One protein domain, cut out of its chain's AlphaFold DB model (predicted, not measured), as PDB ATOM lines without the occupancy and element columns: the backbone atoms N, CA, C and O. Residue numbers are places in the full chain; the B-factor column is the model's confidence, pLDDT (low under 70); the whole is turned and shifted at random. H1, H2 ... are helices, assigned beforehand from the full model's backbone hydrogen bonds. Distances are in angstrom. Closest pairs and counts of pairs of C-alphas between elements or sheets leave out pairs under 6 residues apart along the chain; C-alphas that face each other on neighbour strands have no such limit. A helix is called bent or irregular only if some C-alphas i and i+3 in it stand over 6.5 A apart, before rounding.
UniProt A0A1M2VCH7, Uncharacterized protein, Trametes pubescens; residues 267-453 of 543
ATOM      1  N   ASN A 267     -16.919 -32.402 -23.494       75.44
ATOM      2  CA  ASN A 267     -17.477 -31.256 -24.198       75.44
ATOM      3  C   ASN A 267     -18.952 -31.544 -24.518       75.44
ATOM      4  O   ASN A 267     -19.374 -32.703 -24.497       75.44
ATOM      5  N   GLN A 268     -19.744 -30.509 -24.803       79.38
ATOM      6  CA  GLN A 268     -21.092 -30.746 -25.315       79.38
ATOM      7  C   GLN A 268     -20.990 -31.535 -26.632       79.38
ATOM      8  O   GLN A 268     -20.258 -31.081 -27.517       79.38
ATOM      9  N   PRO A 269     -21.674 -32.687 -26.765       83.25
ATOM     10  CA  PRO A 269     -21.621 -33.469 -27.989       83.25
ATOM     11  C   PRO A 269     -22.165 -32.677 -29.185       83.25
ATOM     12  O   PRO A 269     -22.947 -31.731 -29.039       83.25
ATOM     13  N   MET A 270     -21.727 -33.046 -30.379       79.94
ATOM     14  CA  MET A 270     -22.141 -32.435 -31.636       79.94
ATOM     15  C   MET A 270     -23.465 -33.030 -32.145       79.94
ATOM     16  O   MET A 270     -24.052 -33.933 -31.545       79.94
ATOM     17  N   LEU A 271     -23.972 -32.489 -33.257       66.25
ATOM     18  CA  LEU A 271     -25.185 -32.994 -33.910       66.25
ATOM     19  C   LEU A 271     -25.001 -34.428 -34.436       66.25
ATOM     20  O   LEU A 271     -25.945 -35.209 -34.419       66.25
ATOM     21  N   ASP A 272     -23.784 -34.754 -34.868       71.50
ATOM     22  CA  ASP A 272     -23.390 -36.058 -35.405       71.50
ATOM     23  C   ASP A 272     -22.798 -37.000 -34.337       71.50
ATOM     24  O   ASP A 272     -22.299 -38.065 -34.681       71.50
ATOM     25  N   ASP A 273     -22.842 -36.644 -33.047       82.06
ATOM     26  CA  ASP A 273     -22.458 -37.561 -31.962       82.06
ATOM     27  C   ASP A 273     -23.636 -38.474 -31.578       82.06
ATOM     28  O   ASP A 273     -24.809 -38.138 -31.783       82.06
ATOM     29  N   SER A 274     -23.356 -39.655 -31.017       84.81
ATOM     30  CA  SER A 274     -24.400 -40.658 -30.800       84.81
ATOM     31  C   SER A 274     -25.377 -40.272 -29.682       84.81
ATOM     32  O   SER A 274     -25.064 -39.513 -28.758       84.81
ATOM     33  N   VAL A 275     -26.572 -40.874 -29.703       86.19
ATOM     34  CA  VAL A 275     -27.552 -40.761 -28.605       86.19
ATOM     35  C   VAL A 275     -26.933 -41.181 -27.262       86.19
ATOM     36  O   VAL A 275     -27.238 -40.568 -26.240       86.19
ATOM     37  N   GLY A 276     -26.017 -42.159 -27.263       86.94
ATOM     38  CA  GLY A 276     -25.281 -42.592 -26.075       86.94
ATOM     39  C   GLY A 276     -24.298 -41.539 -25.554       86.94
ATOM     40  O   GLY A 276     -24.192 -41.354 -24.343       86.94
ATOM     41  N   ASP A 277     -23.633 -40.785 -26.432       87.44
ATOM     42  CA  ASP A 277     -22.730 -39.692 -26.036       87.44
ATOM     43  C   ASP A 277     -23.510 -38.537 -25.398       87.44
ATOM     44  O   ASP A 277     -23.153 -38.056 -24.318       87.44
ATOM     45  N   TRP A 278     -24.651 -38.172 -25.993       87.19
ATOM     46  CA  TRP A 278     -25.612 -37.235 -25.404       87.19
ATOM     47  C   TRP A 278     -26.149 -37.722 -24.049       87.19
ATOM     48  O   TRP A 278     -26.185 -36.949 -23.087       87.19
ATOM     49  N   GLN A 279     -26.506 -39.004 -23.936       89.69
ATOM     50  CA  GLN A 279     -26.965 -39.624 -22.689       89.69
ATOM     51  C   GLN A 279     -25.882 -39.573 -21.598       89.69
ATOM     52  O   GLN A 279     -26.168 -39.220 -20.451       89.69
ATOM     53  N   ASN A 280     -24.630 -39.876 -21.948       87.62
ATOM     54  CA  ASN A 280     -23.486 -39.856 -21.038       87.62
ATOM     55  C   ASN A 280     -23.148 -38.428 -20.578       87.62
ATOM     56  O   ASN A 280     -22.984 -38.197 -19.378       87.62
ATOM     57  N   TRP A 281     -23.134 -37.453 -21.491       87.81
ATOM     58  CA  TRP A 281     -22.891 -36.041 -21.171       87.81
ATOM     59  C   TRP A 281     -23.967 -35.446 -20.249       87.81
ATOM     60  O   TRP A 281     -23.642 -34.779 -19.260       87.81
ATOM     61  N   MET A 282     -25.248 -35.746 -20.504       88.50
ATOM     62  CA  MET A 282     -26.342 -35.371 -19.598       88.50
ATOM     63  C   MET A 282     -26.176 -36.031 -18.218       88.50
ATOM     64  O   MET A 282     -26.292 -35.360 -17.192       88.50
ATOM     65  N   SER A 283     -25.833 -37.323 -18.181       86.44
ATOM     66  CA  SER A 283     -25.640 -38.092 -16.937       86.44
ATOM     67  C   SER A 283     -24.481 -37.590 -16.077       86.44
ATOM     68  O   SER A 283     -24.569 -37.622 -14.851       86.44
ATOM     69  N   ALA A 284     -23.426 -37.060 -16.702       83.44
ATOM     70  CA  ALA A 284     -22.308 -36.400 -16.027       83.44
ATOM     71  C   ALA A 284     -22.694 -35.055 -15.364       83.44
ATOM     72  O   ALA A 284     -21.833 -34.355 -14.824       83.44
ATOM     73  N   GLY A 285     -23.975 -34.663 -15.413       74.50
ATOM     74  CA  GLY A 285     -24.486 -33.426 -14.824       74.50
ATOM     75  C   GLY A 285     -24.002 -32.169 -15.546       74.50
ATOM     76  O   GLY A 285     -23.975 -31.100 -14.936       74.50
ATOM     77  N   ARG A 286     -23.585 -32.294 -16.816       69.06
ATOM     78  CA  ARG A 286     -23.125 -31.168 -17.644       69.06
ATOM     79  C   ARG A 286     -24.242 -30.522 -18.478       69.06
ATOM     80  O   ARG A 286     -24.024 -29.438 -19.000       69.06
ATOM     81  N   GLY A 287     -25.427 -31.137 -18.545       69.19
ATOM     82  CA  GLY A 287     -26.616 -30.590 -19.210       69.19
ATOM     83  C   GLY A 287     -27.884 -30.679 -18.355       69.19
ATOM     84  O   GLY A 287     -28.000 -31.534 -17.477       69.19
ATOM     85  N   HIS A 288     -28.857 -29.804 -18.625       80.69
ATOM     86  CA  HIS A 288     -30.159 -29.815 -17.953       80.69
ATOM     87  C   HIS A 288     -31.049 -30.965 -18.461       80.69
ATOM     88  O   HIS A 288     -31.625 -30.881 -19.548       80.69
ATOM     89  N   ILE A 289     -31.229 -32.001 -17.636       86.12
ATOM     90  CA  ILE A 289     -32.198 -33.090 -17.844       86.12
ATOM     91  C   ILE A 289     -33.604 -32.587 -17.453       86.12
ATOM     92  O   ILE A 289     -33.816 -32.307 -16.270       86.12
ATOM     93  N   PRO A 290     -34.576 -32.478 -18.386       87.44
ATOM     94  CA  PRO A 290     -35.965 -32.132 -18.066       87.44
ATOM     95  C   PRO A 290     -36.644 -33.116 -17.101       87.44
ATOM     96  O   PRO A 290     -36.158 -34.227 -16.870       87.44
ATOM     97  N   VAL A 291     -37.795 -32.726 -16.549       88.69
ATOM     98  CA  VAL A 291     -38.569 -33.579 -15.631       88.69
ATOM     99  C   VAL A 291     -39.360 -34.631 -16.414       88.69
ATOM    100  O   VAL A 291     -39.498 -35.754 -15.943       88.69
ATOM    101  N   TRP A 292     -39.791 -34.309 -17.638       90.69
ATOM    102  CA  TRP A 292     -40.476 -35.229 -18.551       90.69
ATOM    103  C   TRP A 292     -39.617 -36.394 -19.055       90.69
ATOM    104  O   TRP A 292     -40.178 -37.368 -19.554       90.69
ATOM    105  N   MET A 293     -38.282 -36.308 -18.967       93.06
ATOM    106  CA  MET A 293     -37.407 -37.410 -19.374       93.06
ATOM    107  C   MET A 293     -37.535 -38.585 -18.406       93.06
ATOM    108  O   MET A 293     -37.207 -38.464 -17.223       93.06
ATOM    109  N   GLU A 294     -37.904 -39.742 -18.946       88.75
ATOM    110  CA  GLU A 294     -37.763 -41.018 -18.257       88.75
ATOM    111  C   GLU A 294     -36.279 -41.283 -17.944       88.75
ATOM    112  O   GLU A 294     -35.376 -40.878 -18.686       88.75
ATOM    113  N   ARG A 295     -36.020 -41.953 -16.819       90.50
ATOM    114  CA  ARG A 295     -34.675 -42.273 -16.327       90.50
ATOM    115  C   ARG A 295     -34.545 -43.765 -16.091       90.50
ATOM    116  O   ARG A 295     -35.507 -44.424 -15.708       90.50
ATOM    117  N   GLU A 296     -33.341 -44.281 -16.295       87.88
ATOM    118  CA  GLU A 296     -33.014 -45.673 -16.000       87.88
ATOM    119  C   GLU A 296     -33.262 -45.982 -14.517       87.88
ATOM    120  O   GLU A 296     -32.976 -45.166 -13.633       87.88
ATOM    121  N   PHE A 297     -33.798 -47.171 -14.235       78.50
ATOM    122  CA  PHE A 297     -34.260 -47.530 -12.896       78.50
ATOM    123  C   PHE A 297     -33.141 -47.414 -11.845       78.50
ATOM    124  O   PHE A 297     -32.082 -48.027 -11.964       78.50
ATOM    125  N   GLY A 298     -33.389 -46.621 -10.799       70.94
ATOM    126  CA  GLY A 298     -32.435 -46.385  -9.710       70.94
ATOM    127  C   GLY A 298     -31.280 -45.425 -10.034       70.94
ATOM    128  O   GLY A 298     -30.408 -45.244  -9.185       70.94
ATOM    129  N   SER A 299     -31.253 -44.790 -11.212       77.38
ATOM    130  CA  SER A 299     -30.164 -43.897 -11.633       77.38
ATOM    131  C   SER A 299     -30.650 -42.473 -11.977       77.38
ATOM    132  O   SER A 299     -31.839 -42.155 -11.934       77.38
ATOM    133  N   ARG A 300     -29.707 -41.564 -12.272       78.25
ATOM    134  CA  ARG A 300     -29.997 -40.215 -12.807       78.25
ATOM    135  C   ARG A 300     -29.844 -40.124 -14.334       78.25
ATOM    136  O   ARG A 300     -30.035 -39.043 -14.885       78.25
ATOM    137  N   ARG A 301     -29.502 -41.230 -15.001       86.25
ATOM    138  CA  ARG A 301     -29.282 -41.333 -16.450       86.25
ATOM    139  C   ARG A 301     -30.637 -41.297 -17.167       86.25
ATOM    140  O   ARG A 301     -31.486 -42.127 -16.843       86.25
ATOM    141  N   PRO A 302     -30.892 -40.348 -18.086       90.81
ATOM    142  CA  PRO A 302     -32.112 -40.367 -18.893       90.81
ATOM    143  C   PRO A 302     -32.096 -41.594 -19.812       90.81
ATOM    144  O   PRO A 302     -31.016 -42.038 -20.193       90.81
ATOM    145  N   THR A 303     -33.248 -42.154 -20.182       90.38
ATOM    146  CA  THR A 303     -33.283 -43.294 -21.121       90.38
ATOM    147  C   THR A 303     -32.858 -42.863 -22.529       90.38
ATOM    148  O   THR A 303     -33.116 -41.729 -22.935       90.38
ATOM    149  N   GLU A 304     -32.213 -43.746 -23.302       89.94
ATOM    150  CA  GLU A 304     -31.785 -43.437 -24.682       89.94
ATOM    151  C   GLU A 304     -32.955 -42.938 -25.547       89.94
ATOM    152  O   GLU A 304     -32.800 -41.998 -26.323       89.94
ATOM    153  N   LEU A 305     -34.155 -43.496 -25.348       90.25
ATOM    154  CA  LEU A 305     -35.382 -43.058 -26.015       90.25
ATOM    155  C   LEU A 305     -35.769 -41.614 -25.639       90.25
ATOM    156  O   LEU A 305     -36.112 -40.823 -26.520       90.25
ATOM    157  N   SER A 306     -35.648 -41.246 -24.357       92.12
ATOM    158  CA  SER A 306     -35.859 -39.874 -23.868       92.12
ATOM    159  C   SER A 306     -34.851 -38.886 -24.453       92.12
ATOM    160  O   SER A 306     -35.221 -37.768 -24.817       92.12
ATOM    161  N   VAL A 307     -33.587 -39.298 -24.585       91.88
ATOM    162  CA  VAL A 307     -32.538 -38.485 -25.216       91.88
ATOM    163  C   VAL A 307     -32.814 -38.328 -26.711       91.88
ATOM    164  O   VAL A 307     -32.875 -37.198 -27.183       91.88
ATOM    165  N   ALA A 308     -33.079 -39.413 -27.443       91.69
ATOM    166  CA  ALA A 308     -33.400 -39.367 -28.871       91.69
ATOM    167  C   ALA A 308     -34.606 -38.455 -29.168       91.69
ATOM    168  O   ALA A 308     -34.555 -37.645 -30.094       91.69
ATOM    169  N   PHE A 309     -35.656 -38.507 -28.338       93.44
ATOM    170  CA  PHE A 309     -36.790 -37.587 -28.451       93.44
ATOM    171  C   PHE A 309     -36.405 -36.125 -28.161       93.44
ATOM    172  O   PHE A 309     -36.841 -35.212 -28.857       93.44
ATOM    173  N   HIS A 310     -35.534 -35.880 -27.176       91.56
ATOM    174  CA  HIS A 310     -35.014 -34.539 -26.884       91.56
ATOM    175  C   HIS A 310     -34.214 -33.951 -28.050       91.56
ATOM    176  O   HIS A 310     -34.341 -32.758 -28.340       91.56
ATOM    177  N   LEU A 311     -33.417 -34.783 -28.727       90.00
ATOM    178  CA  LEU A 311     -32.679 -34.395 -29.926       90.00
ATOM    179  C   LEU A 311     -33.671 -34.023 -31.045       90.00
ATOM    180  O   LEU A 311     -33.619 -32.906 -31.565       90.00
ATOM    181  N   LEU A 312     -34.658 -34.887 -31.312       90.75
ATOM    182  CA  LEU A 312     -35.730 -34.675 -32.298       90.75
ATOM    183  C   LEU A 312     -36.544 -33.383 -32.063       90.75
ATOM    184  O   LEU A 312     -36.964 -32.727 -33.022       90.75
ATOM    185  N   LEU A 313     -36.757 -33.011 -30.794       89.75
ATOM    186  CA  LEU A 313     -37.458 -31.790 -30.386       89.75
ATOM    187  C   LEU A 313     -36.648 -30.504 -30.610       89.75
ATOM    188  O   LEU A 313     -37.253 -29.457 -30.827       89.75
ATOM    189  N   ARG A 314     -35.313 -30.541 -30.477       85.38
ATOM    190  CA  ARG A 314     -34.487 -29.327 -30.288       85.38
ATOM    191  C   ARG A 314     -33.385 -29.113 -31.321       85.38
ATOM    192  O   ARG A 314     -33.086 -27.962 -31.627       85.38
ATOM    193  N   GLN A 315     -32.777 -30.179 -31.836       81.88
ATOM    194  CA  GLN A 315     -31.608 -30.090 -32.719       81.88
ATOM    195  C   GLN A 315     -31.955 -29.802 -34.183       81.88
ATOM    196  O   GLN A 315     -31.104 -29.318 -34.917       81.88
ATOM    197  N   LEU A 316     -33.193 -30.063 -34.607       84.19
ATOM    198  CA  LEU A 316     -33.655 -29.812 -35.980       84.19
ATOM    199  C   LEU A 316     -34.112 -28.355 -36.207       84.19
ATOM    200  O   LEU A 316     -34.594 -28.012 -37.284       84.19
ATOM    201  N   ILE A 317     -33.980 -27.496 -35.191       85.69
ATOM    202  CA  ILE A 317     -34.375 -26.085 -35.222       85.69
ATOM    203  C   ILE A 317     -33.160 -25.240 -35.651       85.69
ATOM    204  O   ILE A 317     -32.133 -25.315 -34.968       85.69
ATOM    205  N   PRO A 318     -33.249 -24.409 -36.713       84.12
ATOM    206  CA  PRO A 318     -32.173 -23.499 -37.118       84.12
ATOM    207  C   PRO A 318     -31.651 -22.644 -35.961       84.12
ATOM    208  O   PRO A 318     -32.417 -22.243 -35.078       84.12
ATOM    209  N   ARG A 319     -30.342 -22.358 -35.956       77.88
ATOM    210  CA  ARG A 319     -29.671 -21.676 -34.834       77.88
ATOM    211  C   ARG A 319     -30.314 -20.322 -34.528       77.88
ATOM    212  O   ARG A 319     -30.684 -20.088 -33.381       77.88
ATOM    213  N   ASP A 320     -30.568 -19.538 -35.568       81.94
ATOM    214  CA  ASP A 320     -31.058 -18.153 -35.501       81.94
ATOM    215  C   ASP A 320     -32.581 -18.039 -35.266       81.94
ATOM    216  O   ASP A 320     -33.153 -16.953 -35.324       81.94
ATOM    217  N   THR A 321     -33.257 -19.160 -34.982       85.12
ATOM    218  CA  THR A 321     -34.685 -19.188 -34.626       85.12
ATOM    219  C   THR A 321     -34.907 -18.564 -33.247       85.12
ATOM    220  O   THR A 321     -34.309 -19.021 -32.265       85.12
ATOM    221  N   SER A 322     -35.817 -17.589 -33.146       89.00
ATOM    222  CA  SER A 322     -36.102 -16.897 -31.883       89.00
ATOM    223  C   SER A 322     -36.666 -17.833 -30.804       89.00
ATOM    224  O   SER A 322     -37.263 -18.873 -31.095       89.00
ATOM    225  N   THR A 323     -36.529 -17.456 -29.530       87.31
ATOM    226  CA  THR A 323     -37.002 -18.255 -28.384       87.31
ATOM    227  C   THR A 323     -38.498 -18.588 -28.467       87.31
ATOM    228  O   THR A 323     -38.898 -19.707 -28.142       87.31
ATOM    229  N   ALA A 324     -39.323 -17.660 -28.964       88.19
ATOM    230  CA  ALA A 324     -40.760 -17.869 -29.144       88.19
ATOM    231  C   ALA A 324     -41.064 -18.903 -30.243       88.19
ATOM    232  O   ALA A 324     -41.851 -19.827 -30.033       88.19
ATOM    233  N   GLU A 325     -40.400 -18.803 -31.397       90.12
ATOM    234  CA  GLU A 325     -40.562 -19.734 -32.521       90.12
ATOM    235  C   GLU A 325     -40.006 -21.127 -32.186       90.12
ATOM    236  O   GLU A 325     -40.651 -22.140 -32.455       90.12
ATOM    237  N   ARG A 326     -38.860 -21.184 -31.496       89.56
ATOM    238  CA  ARG A 326     -38.269 -22.402 -30.926       89.56
ATOM    239  C   ARG A 326     -39.235 -23.068 -29.938       89.56
ATOM    240  O   ARG A 326     -39.448 -24.278 -29.998       89.56
ATOM    241  N   GLY A 327     -39.881 -22.280 -29.076       90.44
ATOM    242  CA  GLY A 327     -40.942 -22.744 -28.180       90.44
ATOM    243  C   GLY A 327     -42.183 -23.255 -28.921       90.44
ATOM    244  O   GLY A 327     -42.766 -24.261 -28.509       90.44
ATOM    245  N   ARG A 328     -42.565 -22.611 -30.030       90.06
ATOM    246  CA  ARG A 328     -43.686 -23.011 -30.896       90.06
ATOM    247  C   ARG A 328     -43.406 -24.332 -31.622       90.06
ATOM    248  O   ARG A 328     -44.273 -25.202 -31.617       90.06
ATOM    249  N   TRP A 329     -42.200 -24.524 -32.167       92.38
ATOM    250  CA  TRP A 329     -41.754 -25.796 -32.760       92.38
ATOM    251  C   TRP A 329     -41.888 -26.952 -31.768       92.38
ATOM    252  O   TRP A 329     -42.588 -27.922 -32.042       92.38
ATOM    253  N   ILE A 330     -41.297 -26.802 -30.576       93.12
ATOM    254  CA  ILE A 330     -41.349 -27.815 -29.508       93.12
ATOM    255  C   ILE A 330     -42.807 -28.117 -29.112       93.12
ATOM    256  O   ILE A 330     -43.115 -29.258 -28.781       93.12
ATOM    257  N   SER A 331     -43.728 -27.144 -29.184       93.00
ATOM    258  CA  SER A 331     -45.162 -27.409 -28.972       93.00
ATOM    259  C   SER A 331     -45.729 -28.292 -30.073       93.00
ATOM    260  O   SER A 331     -46.274 -29.344 -29.770       93.00
ATOM    261  N   MET A 332     -45.568 -27.911 -31.342       93.75
ATOM    262  CA  MET A 332     -46.153 -28.647 -32.467       93.75
ATOM    263  C   MET A 332     -45.578 -30.059 -32.622       93.75
ATOM    264  O   MET A 332     -46.335 -30.973 -32.936       93.75
ATOM    265  N   THR A 333     -44.287 -30.275 -32.349       95.00
ATOM    266  CA  THR A 333     -43.695 -31.622 -32.323       95.00
ATOM    267  C   THR A 333     -44.292 -32.470 -31.197       95.00
ATOM    268  O   THR A 333     -44.664 -33.621 -31.421       95.00
ATOM    269  N   SER A 334     -44.458 -31.907 -29.995       95.06
ATOM    270  CA  SER A 334     -45.103 -32.620 -28.887       95.06
ATOM    271  C   SER A 334     -46.598 -32.849 -29.136       95.06
ATOM    272  O   SER A 334     -47.111 -33.906 -28.786       95.06
ATOM    273  N   TRP A 335     -47.311 -31.934 -29.799       95.06
ATOM    274  CA  TRP A 335     -48.695 -32.140 -30.251       95.06
ATOM    275  C   TRP A 335     -48.799 -33.303 -31.239       95.06
ATOM    276  O   TRP A 335     -49.626 -34.189 -31.054       95.06
ATOM    277  N   LEU A 336     -47.922 -33.313 -32.245       95.81
ATOM    278  CA  LEU A 336     -47.908 -34.288 -33.332       95.81
ATOM    279  C   LEU A 336     -47.730 -35.732 -32.849       95.81
ATOM    280  O   LEU A 336     -48.349 -36.641 -33.400       95.81
ATOM    281  N   PHE A 337     -46.893 -35.930 -31.829       96.31
ATOM    282  CA  PHE A 337     -46.581 -37.258 -31.304       96.31
ATOM    283  C   PHE A 337     -47.376 -37.630 -30.038       96.31
ATOM    284  O   PHE A 337     -47.562 -38.812 -29.790       96.31
ATOM    285  N   SER A 338     -47.903 -36.677 -29.253       95.44
ATOM    286  CA  SER A 338     -48.686 -36.994 -28.031       95.44
ATOM    287  C   SER A 338     -50.095 -37.539 -28.288       95.44
ATOM    288  O   SER A 338     -50.694 -38.103 -27.373       95.44
ATOM    289  N   VAL A 339     -50.636 -37.369 -29.499       94.56
ATOM    290  CA  VAL A 339     -51.964 -37.868 -29.883       94.56
ATOM    291  C   VAL A 339     -51.816 -39.210 -30.621       94.56
ATOM    292  O   VAL A 339     -51.198 -39.230 -31.690       94.56
ATOM    293  N   PRO A 340     -52.392 -40.320 -30.111       94.00
ATOM    294  CA  PRO A 340     -52.282 -41.637 -30.740       94.00
ATOM    295  C   PRO A 340     -52.713 -41.618 -32.211       94.00
ATOM    296  O   PRO A 340     -53.789 -41.120 -32.539       94.00
ATOM    297  N   GLY A 341     -51.874 -42.151 -33.103       94.44
ATOM    298  CA  GLY A 341     -52.164 -42.254 -34.538       94.44
ATOM    299  C   GLY A 341     -52.225 -40.930 -35.319       94.44
ATOM    300  O   GLY A 341     -52.405 -40.972 -36.537       94.44
ATOM    301  N   LEU A 342     -52.043 -39.758 -34.690       96.31
ATOM    302  CA  LEU A 342     -52.141 -38.465 -35.384       96.31
ATOM    303  C   LEU A 342     -51.083 -38.321 -36.482       96.31
ATOM    304  O   LEU A 342     -51.421 -37.999 -37.620       96.31
ATOM    305  N   TYR A 343     -49.816 -38.611 -36.175       97.25
ATOM    306  CA  TYR A 343     -48.748 -38.572 -37.175       97.25
ATOM    307  C   TYR A 343     -49.036 -39.501 -38.367       97.25
ATOM    308  O   TYR A 343     -48.898 -39.080 -39.515       97.25
ATOM    309  N   GLN A 344     -49.519 -40.724 -38.105       96.62
ATOM    310  CA  GLN A 344     -49.924 -41.674 -39.146       96.62
ATOM    311  C   GLN A 344     -51.059 -41.116 -40.015       96.62
ATOM    312  O   GLN A 344     -50.967 -41.149 -41.242       96.62
ATOM    313  N   HIS A 345     -52.110 -40.566 -39.399       96.94
ATOM    314  CA  HIS A 345     -53.221 -39.964 -40.130       96.94
ATOM    315  C   HIS A 345     -52.743 -38.844 -41.063       96.94
ATOM    316  O   HIS A 345     -53.093 -38.842 -42.243       96.94
ATOM    317  N   LEU A 346     -51.888 -37.940 -40.570       96.81
ATOM    318  CA  LEU A 346     -51.393 -36.809 -41.356       96.81
ATOM    319  C   LEU A 346     -50.521 -37.247 -42.542       96.81
ATOM    320  O   LEU A 346     -50.728 -36.745 -43.648       96.81
ATOM    321  N   ILE A 347     -49.602 -38.208 -42.369       96.12
ATOM    322  CA  ILE A 347     -48.788 -38.698 -43.498       96.12
ATOM    323  C   ILE A 347     -49.625 -39.472 -44.528       96.12
ATOM    324  O   ILE A 347     -49.383 -39.335 -45.728       96.12
ATOM    325  N   THR A 348     -50.629 -40.245 -44.093       95.44
ATOM    326  CA  THR A 348     -51.480 -41.043 -44.991       95.44
ATOM    327  C   THR A 348     -52.488 -40.177 -45.747       95.44
ATOM    328  O   THR A 348     -52.546 -40.260 -46.973       95.44
ATOM    329  N   ALA A 349     -53.245 -39.315 -45.061       95.25
ATOM    330  CA  ALA A 349     -54.227 -38.431 -45.695       95.25
ATOM    331  C   ALA A 349     -53.549 -37.355 -46.562       95.25
ATOM    332  O   ALA A 349     -53.962 -37.106 -47.695       95.25
ATOM    333  N   GLY A 350     -52.447 -36.777 -46.075       93.94
ATOM    334  CA  GLY A 350     -51.647 -35.801 -46.813       93.94
ATOM    335  C   GLY A 350     -50.815 -36.391 -47.959       93.94
ATOM    336  O   GLY A 350     -50.304 -35.634 -48.788       93.94
ATOM    337  N   GLN A 351     -50.685 -37.722 -48.039       94.25
ATOM    338  CA  GLN A 351     -49.812 -38.431 -48.988       94.25
ATOM    339  C   GLN A 351     -48.358 -37.924 -48.928       94.25
ATOM    340  O   GLN A 351     -47.727 -37.644 -49.954       94.25
ATOM    341  N   TYR A 352     -47.833 -37.735 -47.713       94.56
ATOM    342  CA  TYR A 352     -46.490 -37.192 -47.504       94.56
ATOM    343  C   TYR A 352     -45.417 -38.270 -47.747       94.56
ATOM    344  O   TYR A 352     -45.563 -39.395 -47.267       94.56
ATOM    345  N   PRO A 353     -44.332 -37.957 -48.481       90.50
ATOM    346  CA  PRO A 353     -43.277 -38.923 -48.759       90.50
ATOM    347  C   PRO A 353     -42.486 -39.239 -47.485       90.50
ATOM    348  O   PRO A 353     -41.871 -38.352 -46.896       90.50
ATOM    349  N   VAL A 354     -42.478 -40.511 -47.083       90.81
ATOM    350  CA  VAL A 354     -41.653 -41.011 -45.976       90.81
ATOM    351  C   VAL A 354     -40.315 -41.496 -46.535       90.81
ATOM    352  O   VAL A 354     -40.291 -42.345 -47.428       90.81
ATOM    353  N   ALA A 355     -39.196 -40.980 -46.025       90.69
ATOM    354  CA  ALA A 355     -37.875 -41.484 -46.391       90.69
ATOM    355  C   ALA A 355     -37.604 -42.851 -45.740       90.69
ATOM    356  O   ALA A 355     -37.941 -43.082 -44.582       90.69
ATOM    357  N   SER A 356     -36.941 -43.753 -46.469       85.38
ATOM    358  CA  SER A 356     -36.634 -45.123 -46.018       85.38
ATOM    359  C   SER A 356     -35.544 -45.221 -44.943       85.38
ATOM    360  O   SER A 356     -35.238 -46.315 -44.475       85.38
ATOM    361  N   GLN A 357     -34.924 -44.098 -44.578       86.69
ATOM    362  CA  GLN A 357     -33.853 -43.992 -43.592       86.69
ATOM    363  C   GLN A 357     -34.030 -42.687 -42.820       86.69
ATOM    364  O   GLN A 357     -34.259 -41.645 -43.440       86.69
ATOM    365  N   PHE A 358     -33.867 -42.726 -41.497       85.19
ATOM    366  CA  PHE A 358     -33.815 -41.507 -40.695       85.19
ATOM    367  C   PHE A 358     -32.552 -40.701 -41.034       85.19
ATOM    368  O   PHE A 358     -31.446 -41.242 -41.053       85.19
ATOM    369  N   ARG A 359     -32.725 -39.412 -41.339       84.81
ATOM    370  CA  ARG A 359     -31.656 -38.486 -41.743       84.81
ATOM    371  C   ARG A 359     -31.920 -37.121 -41.099       84.81
ATOM    372  O   ARG A 359     -32.735 -36.368 -41.645       84.81
ATOM    373  N   PRO A 360     -31.306 -36.796 -39.945       80.69
ATOM    374  CA  PRO A 360     -31.533 -35.514 -39.289       80.69
ATOM    375  C   PRO A 360     -31.068 -34.365 -40.186       80.69
ATOM    376  O   PRO A 360     -30.112 -34.487 -40.949       80.69
ATOM    377  N   ALA A 361     -31.757 -33.236 -40.093       84.06
ATOM    378  CA  ALA A 361     -31.403 -32.010 -40.787       84.06
ATOM    379  C   ALA A 361     -32.077 -30.819 -40.094       84.06
ATOM    380  O   ALA A 361     -33.137 -30.978 -39.483       84.06
ATOM    381  N   LEU A 362     -31.488 -29.629 -40.207       87.50
ATOM    382  CA  LEU A 362     -32.147 -28.394 -39.782       87.50
ATOM    383  C   LEU A 362     -33.359 -28.120 -40.681       87.50
ATOM    384  O   LEU A 362     -33.314 -28.393 -41.876       87.50
ATOM    385  N   TYR A 363     -34.442 -27.593 -40.117       87.56
ATOM    386  CA  TYR A 363     -35.616 -27.214 -40.899       87.56
ATOM    387  C   TYR A 363     -35.293 -26.024 -41.825       87.56
ATOM    388  O   TYR A 363     -34.910 -24.976 -41.309       87.56
ATOM    389  N   PRO A 364     -35.440 -26.132 -43.161       82.69
ATOM    390  CA  PRO A 364     -34.953 -25.104 -44.088       82.69
ATOM    391  C   PRO A 364     -35.819 -23.840 -44.122       82.69
ATOM    392  O   PRO A 364     -35.334 -22.765 -44.469       82.69
ATOM    393  N   ASN A 365     -37.106 -23.948 -43.778       83.44
ATOM    394  CA  ASN A 365     -38.047 -22.833 -43.877       83.44
ATOM    395  C   ASN A 365     -38.169 -22.075 -42.538       83.44
ATOM    396  O   ASN A 365     -37.781 -22.556 -41.476       83.44
ATOM    397  N   ASN A 366     -38.804 -20.900 -42.566       84.06
ATOM    398  CA  ASN A 366     -39.087 -20.114 -41.363       84.06
ATOM    399  C   ASN A 366     -39.977 -20.890 -40.354       84.06
ATOM    400  O   ASN A 366     -41.094 -21.309 -40.672       84.06
ATOM    401  N   VAL A 367     -39.487 -21.043 -39.117       84.75
ATOM    402  CA  VAL A 367     -40.148 -21.779 -38.021       84.75
ATOM    403  C   VAL A 367     -41.366 -21.039 -37.445       84.75
ATOM    404  O   VAL A 367     -42.339 -21.679 -37.037       84.75
ATOM    405  N   GLY A 368     -41.380 -19.707 -37.434       82.19
ATOM    406  CA  GLY A 368     -42.542 -18.920 -37.017       82.19
ATOM    407  C   GLY A 368     -43.788 -19.190 -37.860       82.19
ATOM    408  O   GLY A 368     -44.889 -19.255 -37.314       82.19
ATOM    409  N   ALA A 369     -43.615 -19.455 -39.159       84.44
ATOM    410  CA  ALA A 369     -44.707 -19.731 -40.093       84.44
ATOM    411  C   ALA A 369     -45.116 -21.217 -40.204       84.44
ATOM    412  O   ALA A 369     -46.169 -21.507 -40.772       84.44
ATOM    413  N   VAL A 370     -44.324 -22.174 -39.693       89.75
ATOM    414  CA  VAL A 370     -44.566 -23.606 -39.966       89.75
ATOM    415  C   VAL A 370     -45.892 -24.109 -39.376       89.75
ATOM    416  O   VAL A 370     -46.263 -23.766 -38.253       89.75
ATOM    417  N   THR A 371     -46.616 -24.936 -40.123       92.25
ATOM    418  CA  THR A 371     -47.850 -25.618 -39.692       92.25
ATOM    419  C   THR A 371     -47.571 -27.050 -39.233       92.25
ATOM    420  O   THR A 371     -46.574 -27.652 -39.636       92.25
ATOM    421  N   ILE A 372     -48.484 -27.653 -38.457       93.75
ATOM    422  CA  ILE A 372     -48.376 -29.074 -38.070       93.75
ATOM    423  C   ILE A 372     -48.295 -30.002 -39.298       93.75
ATOM    424  O   ILE A 372     -47.579 -30.999 -39.269       93.75
ATOM    425  N   PHE A 373     -48.935 -29.634 -40.412       95.00
ATOM    426  CA  PHE A 373     -48.865 -30.353 -41.688       95.00
ATOM    427  C   PHE A 373     -47.468 -30.307 -42.321       95.00
ATOM    428  O   PHE A 373     -46.903 -31.347 -42.658       95.00
ATOM    429  N   GLN A 374     -46.874 -29.114 -42.434       93.38
ATOM    430  CA  GLN A 374     -45.506 -28.945 -42.942       93.38
ATOM    431  C   GLN A 374     -44.475 -29.628 -42.036       93.38
ATOM    432  O   GLN A 374     -43.533 -30.233 -42.542       93.38
ATOM    433  N   LEU A 375     -44.679 -29.583 -40.717       93.62
ATOM    434  CA  LEU A 375     -43.849 -30.267 -39.728       93.62
ATOM    435  C   LEU A 375     -43.949 -31.798 -39.852       93.62
ATOM    436  O   LEU A 375     -42.932 -32.484 -39.857       93.62
ATOM    437  N   SER A 376     -45.161 -32.334 -40.028       95.25
ATOM    438  CA  SER A 376     -45.397 -33.772 -40.247       95.25
ATOM    439  C   SER A 376     -44.737 -34.258 -41.534       95.25
ATOM    440  O   SER A 376     -44.027 -35.260 -41.539       95.25
ATOM    441  N   ARG A 377     -44.924 -33.507 -42.625       94.44
ATOM    442  CA  ARG A 377     -44.295 -33.768 -43.923       94.44
ATOM    443  C   ARG A 377     -42.769 -33.707 -43.843       94.44
ATOM    444  O   ARG A 377     -42.114 -34.537 -44.460       94.44
ATOM    445  N   TRP A 378     -42.215 -32.767 -43.074       93.00
ATOM    446  CA  TRP A 378     -40.776 -32.664 -42.831       93.00
ATOM    447  C   TRP A 378     -40.226 -33.874 -42.073       93.00
ATOM    448  O   TRP A 378     -39.258 -34.491 -42.513       93.00
ATOM    449  N   TYR A 379     -40.862 -34.255 -40.961       94.19
ATOM    450  CA  TYR A 379     -40.470 -35.446 -40.208       94.19
ATOM    451  C   TYR A 379     -40.555 -36.716 -41.073       94.19
ATOM    452  O   TYR A 379     -39.632 -37.533 -41.035       94.19
ATOM    453  N   ALA A 380     -41.568 -36.829 -41.939       94.31
ATOM    454  CA  ALA A 380     -41.682 -37.912 -42.916       94.31
ATOM    455  C   ALA A 380     -40.529 -37.895 -43.937       94.31
ATOM    456  O   ALA A 380     -39.840 -38.906 -44.098       94.31
ATOM    457  N   SER A 381     -40.235 -36.748 -44.562       92.19
ATOM    458  CA  SER A 381     -39.131 -36.619 -45.528       92.19
ATOM    459  C   SER A 381     -37.745 -36.809 -44.899       92.19
ATOM    460  O   SER A 381     -36.786 -37.110 -45.604       92.19
ATOM    461  N   ARG A 382     -37.637 -36.674 -43.572       90.69
ATOM    462  CA  ARG A 382     -36.436 -36.970 -42.775       90.69
ATOM    463  C   ARG A 382     -36.440 -38.369 -42.148       90.69
ATOM    464  O   ARG A 382     -35.531 -38.697 -41.391       90.69
ATOM    465  N   GLY A 383     -37.411 -39.211 -42.505       90.94
ATOM    466  CA  GLY A 383     -37.439 -40.641 -42.191       90.94
ATOM    467  C   GLY A 383     -37.908 -40.991 -40.780       90.94
ATOM    468  O   GLY A 383     -37.605 -42.080 -40.300       90.94
ATOM    469  N   VAL A 384     -38.644 -40.102 -40.104       93.06
ATOM    470  CA  VAL A 384     -39.376 -40.479 -38.886       93.06
ATOM    471  C   VAL A 384     -40.532 -41.390 -39.287       93.06
ATOM    472  O   VAL A 384     -41.459 -40.975 -39.985       93.06
ATOM    473  N   THR A 385     -40.479 -42.645 -38.857       93.19
ATOM    474  CA  THR A 385     -41.527 -43.635 -39.135       93.19
ATOM    475  C   THR A 385     -42.678 -43.531 -38.131       93.19
ATOM    476  O   THR A 385     -42.542 -42.922 -37.070       93.19
ATOM    477  N   VAL A 386     -43.815 -44.163 -38.439       93.62
ATOM    478  CA  VAL A 386     -44.940 -44.286 -37.491       93.62
ATOM    479  C   VAL A 386     -44.494 -44.992 -36.205       93.62
ATOM    480  O   VAL A 386     -44.753 -44.492 -35.120       93.62
ATOM    481  N   LEU A 387     -43.689 -46.056 -36.314       92.31
ATOM    482  CA  LEU A 387     -43.140 -46.775 -35.155       92.31
ATOM    483  C   LEU A 387     -42.258 -45.890 -34.255       92.31
ATOM    484  O   LEU A 387     -42.239 -46.078 -33.041       92.31
ATOM    485  N   MET A 388     -41.537 -44.916 -34.823       91.62
ATOM    486  CA  MET A 388     -40.789 -43.927 -34.034       91.62
ATOM    487  C   MET A 388     -41.742 -42.953 -33.329       91.62
ATOM    488  O   MET A 388     -41.580 -42.706 -32.138       91.62
ATOM    489  N   ALA A 389     -42.758 -42.444 -34.034       92.88
ATOM    490  CA  ALA A 389     -43.779 -41.567 -33.461       92.88
ATOM    491  C   ALA A 389     -44.530 -42.228 -32.290       92.88
ATOM    492  O   ALA A 389     -44.632 -41.628 -31.220       92.88
ATOM    493  N   ASP A 390     -44.969 -43.478 -32.457       91.38
ATOM    494  CA  ASP A 390     -45.675 -44.246 -31.426       91.38
ATOM    495  C   ASP A 390     -44.784 -44.495 -30.196       91.38
ATOM    496  O   ASP A 390     -45.223 -44.321 -29.060       91.38
ATOM    497  N   ARG A 391     -43.494 -44.819 -30.401       91.62
ATOM    498  CA  ARG A 391     -42.504 -44.941 -29.311       91.62
ATOM    499  C   ARG A 391     -42.291 -43.625 -28.561       91.62
ATOM    500  O   ARG A 391     -42.066 -43.642 -27.354       91.62
ATOM    501  N   TYR A 392     -42.383 -42.486 -29.244       94.44
ATOM    502  CA  TYR A 392     -42.268 -41.166 -28.622       94.44
ATOM    503  C   TYR A 392     -43.569 -40.653 -27.986       94.44
ATOM    504  O   TYR A 392     -43.522 -39.645 -27.283       94.44
ATOM    505  N   MET A 393     -44.710 -41.332 -28.155       94.50
ATOM    506  CA  MET A 393     -46.027 -40.835 -27.731       94.50
ATOM    507  C   MET A 393     -46.105 -40.474 -26.240       94.50
ATOM    508  O   MET A 393     -46.569 -39.386 -25.886       94.50
ATOM    509  N   LEU A 394     -45.609 -41.349 -25.359       93.25
ATOM    510  CA  LEU A 394     -45.598 -41.087 -23.916       93.25
ATOM    511  C   LEU A 394     -44.678 -39.905 -23.572       93.25
ATOM    512  O   LEU A 394     -45.080 -39.010 -22.838       93.25
ATOM    513  N   LEU A 395     -43.481 -39.851 -24.158       95.12
ATOM    514  CA  LEU A 395     -42.508 -38.775 -23.929       95.12
ATOM    515  C   LEU A 395     -43.017 -37.418 -24.444       95.12
ATOM    516  O   LEU A 395     -42.813 -36.389 -23.798       95.12
ATOM    517  N   ALA A 396     -43.737 -37.416 -25.566       95.12
ATOM    518  CA  ALA A 396     -44.406 -36.246 -26.121       95.12
ATOM    519  C   ALA A 396     -45.544 -35.755 -25.215       95.12
ATOM    520  O   ALA A 396     -45.652 -34.549 -24.977       95.12
ATOM    521  N   ARG A 397     -46.350 -36.667 -24.647       94.38
ATOM    522  CA  ARG A 397     -47.354 -36.339 -23.621       94.38
ATOM    523  C   ARG A 397     -46.701 -35.748 -22.371       94.38
ATOM    524  O   ARG A 397     -47.100 -34.670 -21.940       94.38
ATOM    525  N   CYS A 398     -45.665 -36.394 -21.846       94.12
ATOM    526  CA  CYS A 398     -44.909 -35.931 -20.683       94.12
ATOM    527  C   CYS A 398     -44.310 -34.528 -20.902       94.12
ATOM    528  O   CYS A 398     -44.424 -33.663 -20.031       94.12
ATOM    529  N   ASN A 399     -43.740 -34.256 -22.085       94.56
ATOM    530  CA  ASN A 399     -43.241 -32.927 -22.456       94.56
ATOM    531  C   ASN A 399     -44.362 -31.877 -22.512       94.56
ATOM    532  O   ASN A 399     -44.205 -30.772 -21.990       94.56
ATOM    533  N   ARG A 400     -45.490 -32.221 -23.141       93.56
ATOM    534  CA  ARG A 400     -46.663 -31.349 -23.279       93.56
ATOM    535  C   ARG A 400     -47.275 -31.008 -21.917       93.56
ATOM    536  O   ARG A 400     -47.629 -29.855 -21.686       93.56
ATOM    537  N   ASN A 401     -47.305 -31.971 -20.997       92.94
ATOM    538  CA  ASN A 401     -47.725 -31.777 -19.612       92.94
ATOM    539  C   ASN A 401     -46.784 -30.843 -18.835       92.94
ATOM    540  O   ASN A 401     -47.258 -29.841 -18.299       92.94
ATOM    541  N   GLU A 402     -45.466 -31.100 -18.833       91.62
ATOM    542  CA  GLU A 402     -44.478 -30.233 -18.159       91.62
ATOM    543  C   GLU A 402     -44.602 -28.778 -18.645       91.62
ATOM    544  O   GLU A 402     -44.697 -27.848 -17.845       91.62
ATOM    545  N   ARG A 403     -44.693 -28.577 -19.966       88.38
ATOM    546  CA  ARG A 403     -44.817 -27.243 -20.574       88.38
ATOM    547  C   ARG A 403     -46.184 -26.587 -20.368       88.38
ATOM    548  O   ARG A 403     -46.273 -25.364 -20.418       88.38
ATOM    549  N   GLY A 404     -47.224 -27.374 -20.102       86.94
ATOM    550  CA  GLY A 404     -48.531 -26.898 -19.650       86.94
ATOM    551  C   GLY A 404     -48.600 -26.588 -18.149       86.94
ATOM    552  O   GLY A 404     -49.666 -26.199 -17.675       86.94
ATOM    553  N   GLY A 405     -47.512 -26.781 -17.390       87.75
ATOM    554  CA  GLY A 405     -47.498 -26.626 -15.931       87.75
ATOM    555  C   GLY A 405     -48.292 -27.710 -15.186       87.75
ATOM    556  O   GLY A 405     -48.726 -27.481 -14.058       87.75
ATOM    557  N   ARG A 406     -48.520 -28.862 -15.828       89.25
ATOM    558  CA  ARG A 406     -49.268 -30.016 -15.302       89.25
ATOM    559  C   ARG A 406     -48.318 -31.058 -14.715       89.25
ATOM    560  O   ARG A 406     -47.113 -31.032 -14.967       89.25
ATOM    561  N   GLU A 407     -48.867 -32.011 -13.964       89.50
ATOM    562  CA  GLU A 407     -48.116 -33.210 -13.592       89.50
ATOM    563  C   GLU A 407     -47.677 -33.957 -14.859       89.50
ATOM    564  O   GLU A 407     -48.472 -34.154 -15.774       89.50
ATOM    565  N   VAL A 408     -46.415 -34.394 -14.913       89.88
ATOM    566  CA  VAL A 408     -45.821 -35.063 -16.086       89.88
ATOM    567  C   VAL A 408     -46.681 -36.237 -16.579       89.88
ATOM    568  O   VAL A 408     -46.886 -36.383 -17.782       89.88
ATOM    569  N   ASN A 409     -47.260 -37.004 -15.653       88.12
ATOM    570  CA  ASN A 409     -48.087 -38.182 -15.928       88.12
ATOM    571  C   ASN A 409     -49.595 -37.877 -16.077       88.12
ATOM    572  O   ASN A 409     -50.404 -38.808 -16.074       88.12
ATOM    573  N   ASP A 410     -50.001 -36.604 -16.190       87.38
ATOM    574  CA  ASP A 410     -51.411 -36.217 -16.330       87.38
ATOM    575  C   ASP A 410     -52.040 -36.832 -17.596       87.38
ATOM    576  O   ASP A 410     -51.614 -36.587 -18.732       87.38
ATOM    577  N   ASN A 411     -53.083 -37.637 -17.387       88.69
ATOM    578  CA  ASN A 411     -53.836 -38.303 -18.447       88.69
ATOM    579  C   ASN A 411     -55.099 -37.537 -18.887       88.69
ATOM    580  O   ASN A 411     -55.817 -38.002 -19.776       88.69
ATOM    581  N   SER A 412     -55.335 -36.347 -18.332       87.56
ATOM    582  CA  SER A 412     -56.380 -35.414 -18.763       87.56
ATOM    583  C   SER A 412     -56.202 -34.947 -20.213       87.56
ATOM    584  O   SER A 412     -55.120 -35.038 -20.797       87.56
ATOM    585  N   LEU A 413     -57.272 -34.379 -20.777       87.75
ATOM    586  CA  LEU A 413     -57.212 -33.645 -22.040       87.75
ATOM    587  C   LEU A 413     -56.375 -32.361 -21.891       87.75
ATOM    588  O   LEU A 413     -56.442 -31.654 -20.877       87.75
ATOM    589  N   PHE A 414     -55.601 -32.058 -22.929       88.88
ATOM    590  CA  PHE A 414     -54.756 -30.878 -23.027       88.88
ATOM    591  C   PHE A 414     -55.589 -29.627 -23.332       88.88
ATOM    592  O   PHE A 414     -56.543 -29.651 -24.111       88.88
ATOM    593  N   THR A 415     -55.186 -28.506 -22.738       84.81
ATOM    594  CA  THR A 415     -55.843 -27.190 -22.856       84.81
ATOM    595  C   THR A 415     -54.904 -26.141 -23.458       84.81
ATOM    596  O   THR A 415     -55.022 -24.955 -23.168       84.81
ATOM    597  N   ASP A 416     -53.922 -26.581 -24.244       84.25
ATOM    598  CA  ASP A 416     -52.806 -25.782 -24.772       84.25
ATOM    599  C   ASP A 416     -53.013 -25.310 -26.226       84.25
ATOM    600  O   ASP A 416     -52.087 -24.801 -26.854       84.25
ATOM    601  N   GLY A 417     -54.221 -25.492 -26.770       85.81
ATOM    602  CA  GLY A 417     -54.584 -25.124 -28.143       85.81
ATOM    603  C   GLY A 417     -54.104 -26.100 -29.225       85.81
ATOM    604  O   GLY A 417     -54.453 -25.914 -30.388       85.81
ATOM    605  N   GLY A 418     -53.340 -27.135 -28.868       90.31
ATOM    606  CA  GLY A 418     -53.003 -28.230 -29.778       90.31
ATOM    607  C   GLY A 418     -54.107 -29.294 -29.859       90.31
ATOM    608  O   GLY A 418     -54.935 -29.384 -28.947       90.31
ATOM    609  N   PRO A 419     -54.096 -30.162 -30.885       93.50
ATOM    610  CA  PRO A 419     -55.042 -31.272 -30.998       93.50
ATOM    611  C   PRO A 419     -54.980 -32.216 -29.789       93.50
ATOM    612  O   PRO A 419     -53.906 -32.496 -29.252       93.50
ATOM    613  N   ASN A 420     -56.138 -32.713 -29.374       93.12
ATOM    614  CA  ASN A 420     -56.338 -33.812 -28.432       93.12
ATOM    615  C   ASN A 420     -56.693 -35.120 -29.152       93.12
ATOM    616  O   ASN A 420     -56.351 -36.195 -28.665       93.12
ATOM    617  N   SER A 421     -57.367 -35.033 -30.301       93.56
ATOM    618  CA  SER A 421     -57.734 -36.172 -31.144       93.56
ATOM    619  C   SER A 421     -57.324 -35.968 -32.607       93.56
ATOM    620  O   SER A 421     -56.937 -34.874 -33.018       93.56
ATOM    621  N   ILE A 422     -57.433 -37.030 -33.410       94.62
ATOM    622  CA  ILE A 422     -57.216 -36.976 -34.864       94.62
ATOM    623  C   ILE A 422     -58.250 -36.060 -35.549       94.62
ATOM    624  O   ILE A 422     -57.911 -35.357 -36.498       94.62
ATOM    625  N   ALA A 423     -59.493 -36.023 -35.053       92.31
ATOM    626  CA  ALA A 423     -60.576 -35.234 -35.646       92.31
ATOM    627  C   ALA A 423     -60.372 -33.713 -35.496       92.31
ATOM    628  O   ALA A 423     -60.909 -32.938 -36.285       92.31
ATOM    629  N   ASP A 424     -59.568 -33.286 -34.519       91.94
ATOM    630  CA  ASP A 424     -59.350 -31.876 -34.172       91.94
ATOM    631  C   ASP A 424     -58.568 -31.104 -35.250       91.94
ATOM    632  O   ASP A 424     -58.523 -29.875 -35.219       91.94
ATOM    633  N   VAL A 425     -57.911 -31.810 -36.178       88.81
ATOM    634  CA  VAL A 425     -56.993 -31.218 -37.169       88.81
ATOM    635  C   VAL A 425     -57.675 -30.919 -38.516       88.81
ATOM    636  O   VAL A 425     -57.140 -30.147 -39.310       88.81
ATOM    637  N   GLY A 426     -58.885 -31.442 -38.747       88.94
ATOM    638  CA  GLY A 426     -59.688 -31.147 -39.939       88.94
ATOM    639  C   GLY A 426     -59.094 -31.679 -41.251       88.94
ATOM    640  O   GLY A 426     -58.426 -32.713 -41.275       88.94
ATOM    641  N   ASP A 427     -59.367 -30.983 -42.358       92.38
ATOM    642  CA  ASP A 427     -58.943 -31.395 -43.700       92.38
ATOM    643  C   ASP A 427     -57.414 -31.349 -43.865       92.38
ATOM    644  O   ASP A 427     -56.789 -30.287 -43.825       92.38
ATOM    645  N   VAL A 428     -56.805 -32.512 -44.108       94.75
ATOM    646  CA  VAL A 428     -55.351 -32.641 -44.274       94.75
ATOM    647  C   VAL A 428     -54.934 -32.225 -45.696       94.75
ATOM    648  O   VAL A 428     -55.296 -32.900 -46.664       94.75
ATOM    649  N   PRO A 429     -54.131 -31.158 -45.876       94.00
ATOM    650  CA  PRO A 429     -53.695 -30.716 -47.194       94.00
ATOM    651  C   PRO A 429     -52.713 -31.715 -47.811       94.00
ATOM    652  O   PRO A 429     -51.711 -32.100 -47.199       94.00
ATOM    653  N   ASN A 430     -52.970 -32.092 -49.064       92.12
ATOM    654  CA  ASN A 430     -52.104 -32.975 -49.843       92.12
ATOM    655  C   ASN A 430     -50.691 -32.379 -50.025       92.12
ATOM    656  O   ASN A 430     -50.528 -31.165 -50.146       92.12
ATOM    657  N   ASN A 431     -49.679 -33.242 -50.146       88.19
ATOM    658  CA  ASN A 431     -48.279 -32.918 -50.454       88.19
ATOM    659  C   ASN A 431     -48.103 -31.844 -51.554       88.19
ATOM    660  O   ASN A 431     -47.206 -31.012 -51.451       88.19
ATOM    661  N   ARG A 432     -48.967 -31.831 -52.584       85.75
ATOM    662  CA  ARG A 432     -48.949 -30.830 -53.672       85.75
ATOM    663  C   ARG A 432     -49.391 -29.423 -53.247       85.75
ATOM    664  O   ARG A 432     -48.929 -28.451 -53.834       85.75
ATOM    665  N   VAL A 433     -50.278 -29.309 -52.258       89.19
ATOM    666  CA  VAL A 433     -50.832 -28.030 -51.766       89.19
ATOM    667  C   VAL A 433     -49.843 -27.321 -50.838       89.19
ATOM    668  O   VAL A 433     -49.771 -26.099 -50.825       89.19
ATOM    669  N   LEU A 434     -49.019 -28.081 -50.109       84.44
ATOM    670  CA  LEU A 434     -48.023 -27.561 -49.163       84.44
ATOM    671  C   LEU A 434     -46.752 -26.966 -49.811       84.44
ATOM    672  O   LEU A 434     -45.781 -26.707 -49.100       84.44
ATOM    673  N   GLY A 435     -46.727 -26.776 -51.136       80.06
ATOM    674  CA  GLY A 435     -45.583 -26.223 -51.874       80.06
ATOM    675  C   GLY A 435     -44.327 -27.114 -51.862       80.06
ATOM    676  O   GLY A 435     -44.383 -28.269 -51.426       80.06
ATOM    677  N   PRO A 436     -43.174 -26.626 -52.348       76.31
ATOM    678  CA  PRO A 436     -41.888 -27.293 -52.147       76.31
ATOM    679  C   PRO A 436     -41.413 -27.179 -50.685       76.31
ATOM    680  O   PRO A 436     -41.812 -26.276 -49.953       76.31
ATOM    681  N   ILE A 437     -40.532 -28.091 -50.274       75.38
ATOM    682  CA  ILE A 437     -39.621 -27.886 -49.140       75.38
ATOM    683  C   ILE A 437     -38.290 -27.466 -49.768       75.38
ATOM    684  O   ILE A 437     -37.842 -28.142 -50.696       75.38
ATOM    685  N   ASP A 438     -37.693 -26.353 -49.334       66.94
ATOM    686  CA  ASP A 438     -36.474 -25.842 -49.972       66.94
ATOM    687  C   ASP A 438     -35.215 -26.505 -49.389       66.94
ATOM    688  O   ASP A 438     -34.456 -25.926 -48.620       66.94
ATOM    689  N   ASP A 439     -35.008 -27.776 -49.738       63.44
ATOM    690  CA  ASP A 439     -33.887 -28.603 -49.263       63.44
ATOM    691  C   ASP A 439     -32.492 -28.133 -49.749       63.44
ATOM    692  O   ASP A 439     -31.495 -28.802 -49.474       63.44
ATOM    693  N   ARG A 440     -32.391 -27.017 -50.487       49.66
ATOM    694  CA  ARG A 440     -31.194 -26.626 -51.256       49.66
ATOM    695  C   ARG A 440     -29.939 -26.365 -50.426       49.66
ATOM    696  O   ARG A 440     -28.863 -26.773 -50.853       49.66
ATOM    697  N   ASP A 441     -30.081 -25.739 -49.260       45.09
ATOM    698  CA  ASP A 441     -28.944 -25.283 -48.444       45.09
ATOM    699  C   ASP A 441     -28.704 -26.133 -47.183       45.09
ATOM    700  O   ASP A 441     -27.866 -25.795 -46.347       45.09
ATOM    701  N   THR A 442     -29.424 -27.250 -47.012       47.62
ATOM    702  CA  THR A 442     -29.318 -28.056 -45.784       47.62
ATOM    703  C   THR A 442     -28.348 -29.232 -45.959       47.62
ATOM    704  O   THR A 442     -28.669 -30.171 -46.695       47.62
ATOM    705  N   PRO A 443     -27.186 -29.259 -45.271       45.31
ATOM    706  CA  PRO A 443     -26.269 -30.391 -45.346       45.31
ATOM    707  C   PRO A 443     -26.923 -31.677 -44.819       45.31
ATOM    708  O   PRO A 443     -27.680 -31.667 -43.846       45.31
ATOM    709  N   LEU A 444     -26.621 -32.803 -45.471       46.44
ATOM    710  CA  LEU A 444     -27.072 -34.129 -45.047       46.44
ATOM    711  C   LEU A 444     -26.249 -34.600 -43.843       46.44
ATOM    712  O   LEU A 444     -25.198 -35.218 -44.007       46.44
ATOM    713  N   MET A 445     -26.755 -34.313 -42.647       48.06
ATOM    714  CA  MET A 445     -26.188 -34.792 -41.386       48.06
ATOM    715  C   MET A 445     -26.541 -36.272 -41.179       48.06
ATOM    716  O   MET A 445     -27.602 -36.745 -41.607       48.06
ATOM    717  N   VAL A 446     -25.658 -37.020 -40.520       39.38
ATOM    718  CA  VAL A 446     -25.831 -38.461 -40.277       39.38
ATOM    719  C   VAL A 446     -25.847 -38.675 -38.775       39.38
ATOM    720  O   VAL A 446     -24.820 -38.483 -38.142       39.38
ATOM    721  N   LEU A 447     -26.975 -39.116 -38.204       44.69
ATOM    722  CA  LEU A 447     -26.992 -39.542 -36.802       44.69
ATOM    723  C   LEU A 447     -26.351 -40.939 -36.701       44.69
ATOM    724  O   LEU A 447     -26.977 -41.904 -37.154       44.69
ATOM    725  N   PRO A 448     -25.163 -41.122 -36.094       30.95
ATOM    726  CA  PRO A 448     -24.565 -42.432 -35.880       30.95
ATOM    727  C   PRO A 448     -25.096 -42.961 -34.542       30.95
ATOM    728  O   PRO A 448     -24.386 -43.150 -33.560       30.95
ATOM    729  N   GLY A 449     -26.412 -43.136 -34.495       37.69
ATOM    730  CA  GLY A 449     -27.146 -43.597 -33.330       37.69
ATOM    731  C   GLY A 449     -28.306 -44.443 -33.807       37.69
ATOM    732  O   GLY A 449     -29.239 -43.928 -34.423       37.69
ATOM    733  N   THR A 450     -28.235 -45.746 -33.552       36.94
ATOM    734  CA  THR A 450     -29.274 -46.696 -33.942       36.94
ATOM    735  C   THR A 450     -30.557 -46.381 -33.173       36.94
ATOM    736  O   THR A 450     -30.759 -46.893 -32.075       36.94
ATOM    737  N   ILE A 451     -31.453 -45.573 -33.754       41.75
ATOM    738  CA  ILE A 451     -32.850 -45.484 -33.304       41.75
ATOM    739  C   ILE A 451     -33.517 -46.799 -33.707       41.75
ATOM    740  O   ILE A 451     -34.172 -46.876 -34.739       41.75
ATOM    741  N   ILE A 452     -33.208 -47.828 -32.912       38.28
ATOM    742  CA  ILE A 452     -33.579 -49.240 -32.997       38.28
ATOM    743  C   ILE A 452     -34.155 -49.600 -34.370       38.28
ATOM    744  O   ILE A 452     -35.369 -49.572 -34.578       38.28
ATOM    745  N   ASN A 453     -33.261 -49.987 -35.291       32.34
ATOM    746  CA  ASN A 453     -33.647 -50.905 -36.354       32.34
ATOM    747  C   ASN A 453     -34.181 -52.152 -35.648       32.34
ATOM    748  O   ASN A 453     -33.389 -52.994 -35.215       32.34
TER     749      ASN A 453
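What this domain is: This is residues 267 to 453 of the 543 residues of an uncharacterized protein of Trametes pubescens (UniProt A0A1M2VCH7). The two longest helices, H6 and H3, cross to make the core, with H2 and H5 packed on H3 and H4 packed on H5. H1 packs on H2 at one end, short H7 lies near H4 toward the other, and long unnamed stretches run over the outside, the last of them from H7 back toward the H1 end. The printed part has 187 residues with seven named helices, H1 to H7 in order along the chain, and no named strand; it is all helix in class, though under half of the residues, 76 of 187, are in named elements. It is compact, with a radius of gyration of the C-alphas of 16.1 A, and rounded, spanning 47 by 40 by 34 A.

How they stand to each other: H6, residues 386 to 403, is irregular, with C-alphas 391 and 394 7.3 A apart and a kink of 47 degrees near residue 394; its line is a rough one. It touches H3, residues 323 to 338, at a steep tilt of 53 degrees, opposite ways; the closest C-alphas are those of Ser 334 and Ala 396, 4.6 A apart. H3 is the hub, touching four helices. With residues 332 to 336 alone it touches H5, residues 372 to 381, about perpendicular at 74 degrees, closest at the C-alphas of Met 332 and Ile 372, 6.0 A. H2, residues 304 to 314, touches H3 at a steep tilt of 46 degrees, opposite ways, closest at the C-alphas of Leu 313 and Ile 330, 5.6 A. H6 touches H2 with residues 392 to 395 alone, closest at the C-alphas of Phe 309 and Tyr 392, 6.5 A. H4, residues 342 to 349, touches H5 about perpendicular at 78 degrees, closest at the C-alphas of Tyr 343 and Ser 376, 6.6 A. H3 and H4 touch only at the corner, and only just, with 3 pairs of C-alphas within 8 A. H1, residues 275 to 283, touches H2 about perpendicular at 87 degrees, closest at the C-alphas of Val 275 and Ala 308, 6.0 A, and is apart from H3. H7, residues 422 to 425, is close but not clearly touching to H4, closest at the C-alphas of Leu 342 and Ile 422, 5.3 A. Every O i to N i+4 pair is within hydrogen-bond range in H1, H2, H3, H4 and H5, and 12 of 14 are in H6; H7 is too short for such a pair.

Where its parts are: H6 is 24.0 A from first to last C-alpha, H3 22.1 A, H2 15.4 A and H5 14.1 A. C-alpha 275, where H1 begins, is at (-27.552, -40.761, -28.605), and C-alpha 425, where H7 ends, is at (-56.993, -31.218, -37.169).

The domain as a whole: The C-alphas farthest apart are those of Gly 298 and Arg 432, 49.5 A. The printed part has no cut; the links H1 to H2, H4 to H5 and H6 to H7 are long. Confidence is under 70 at residue 271, residues 286 to 287 and residues 438 to 453.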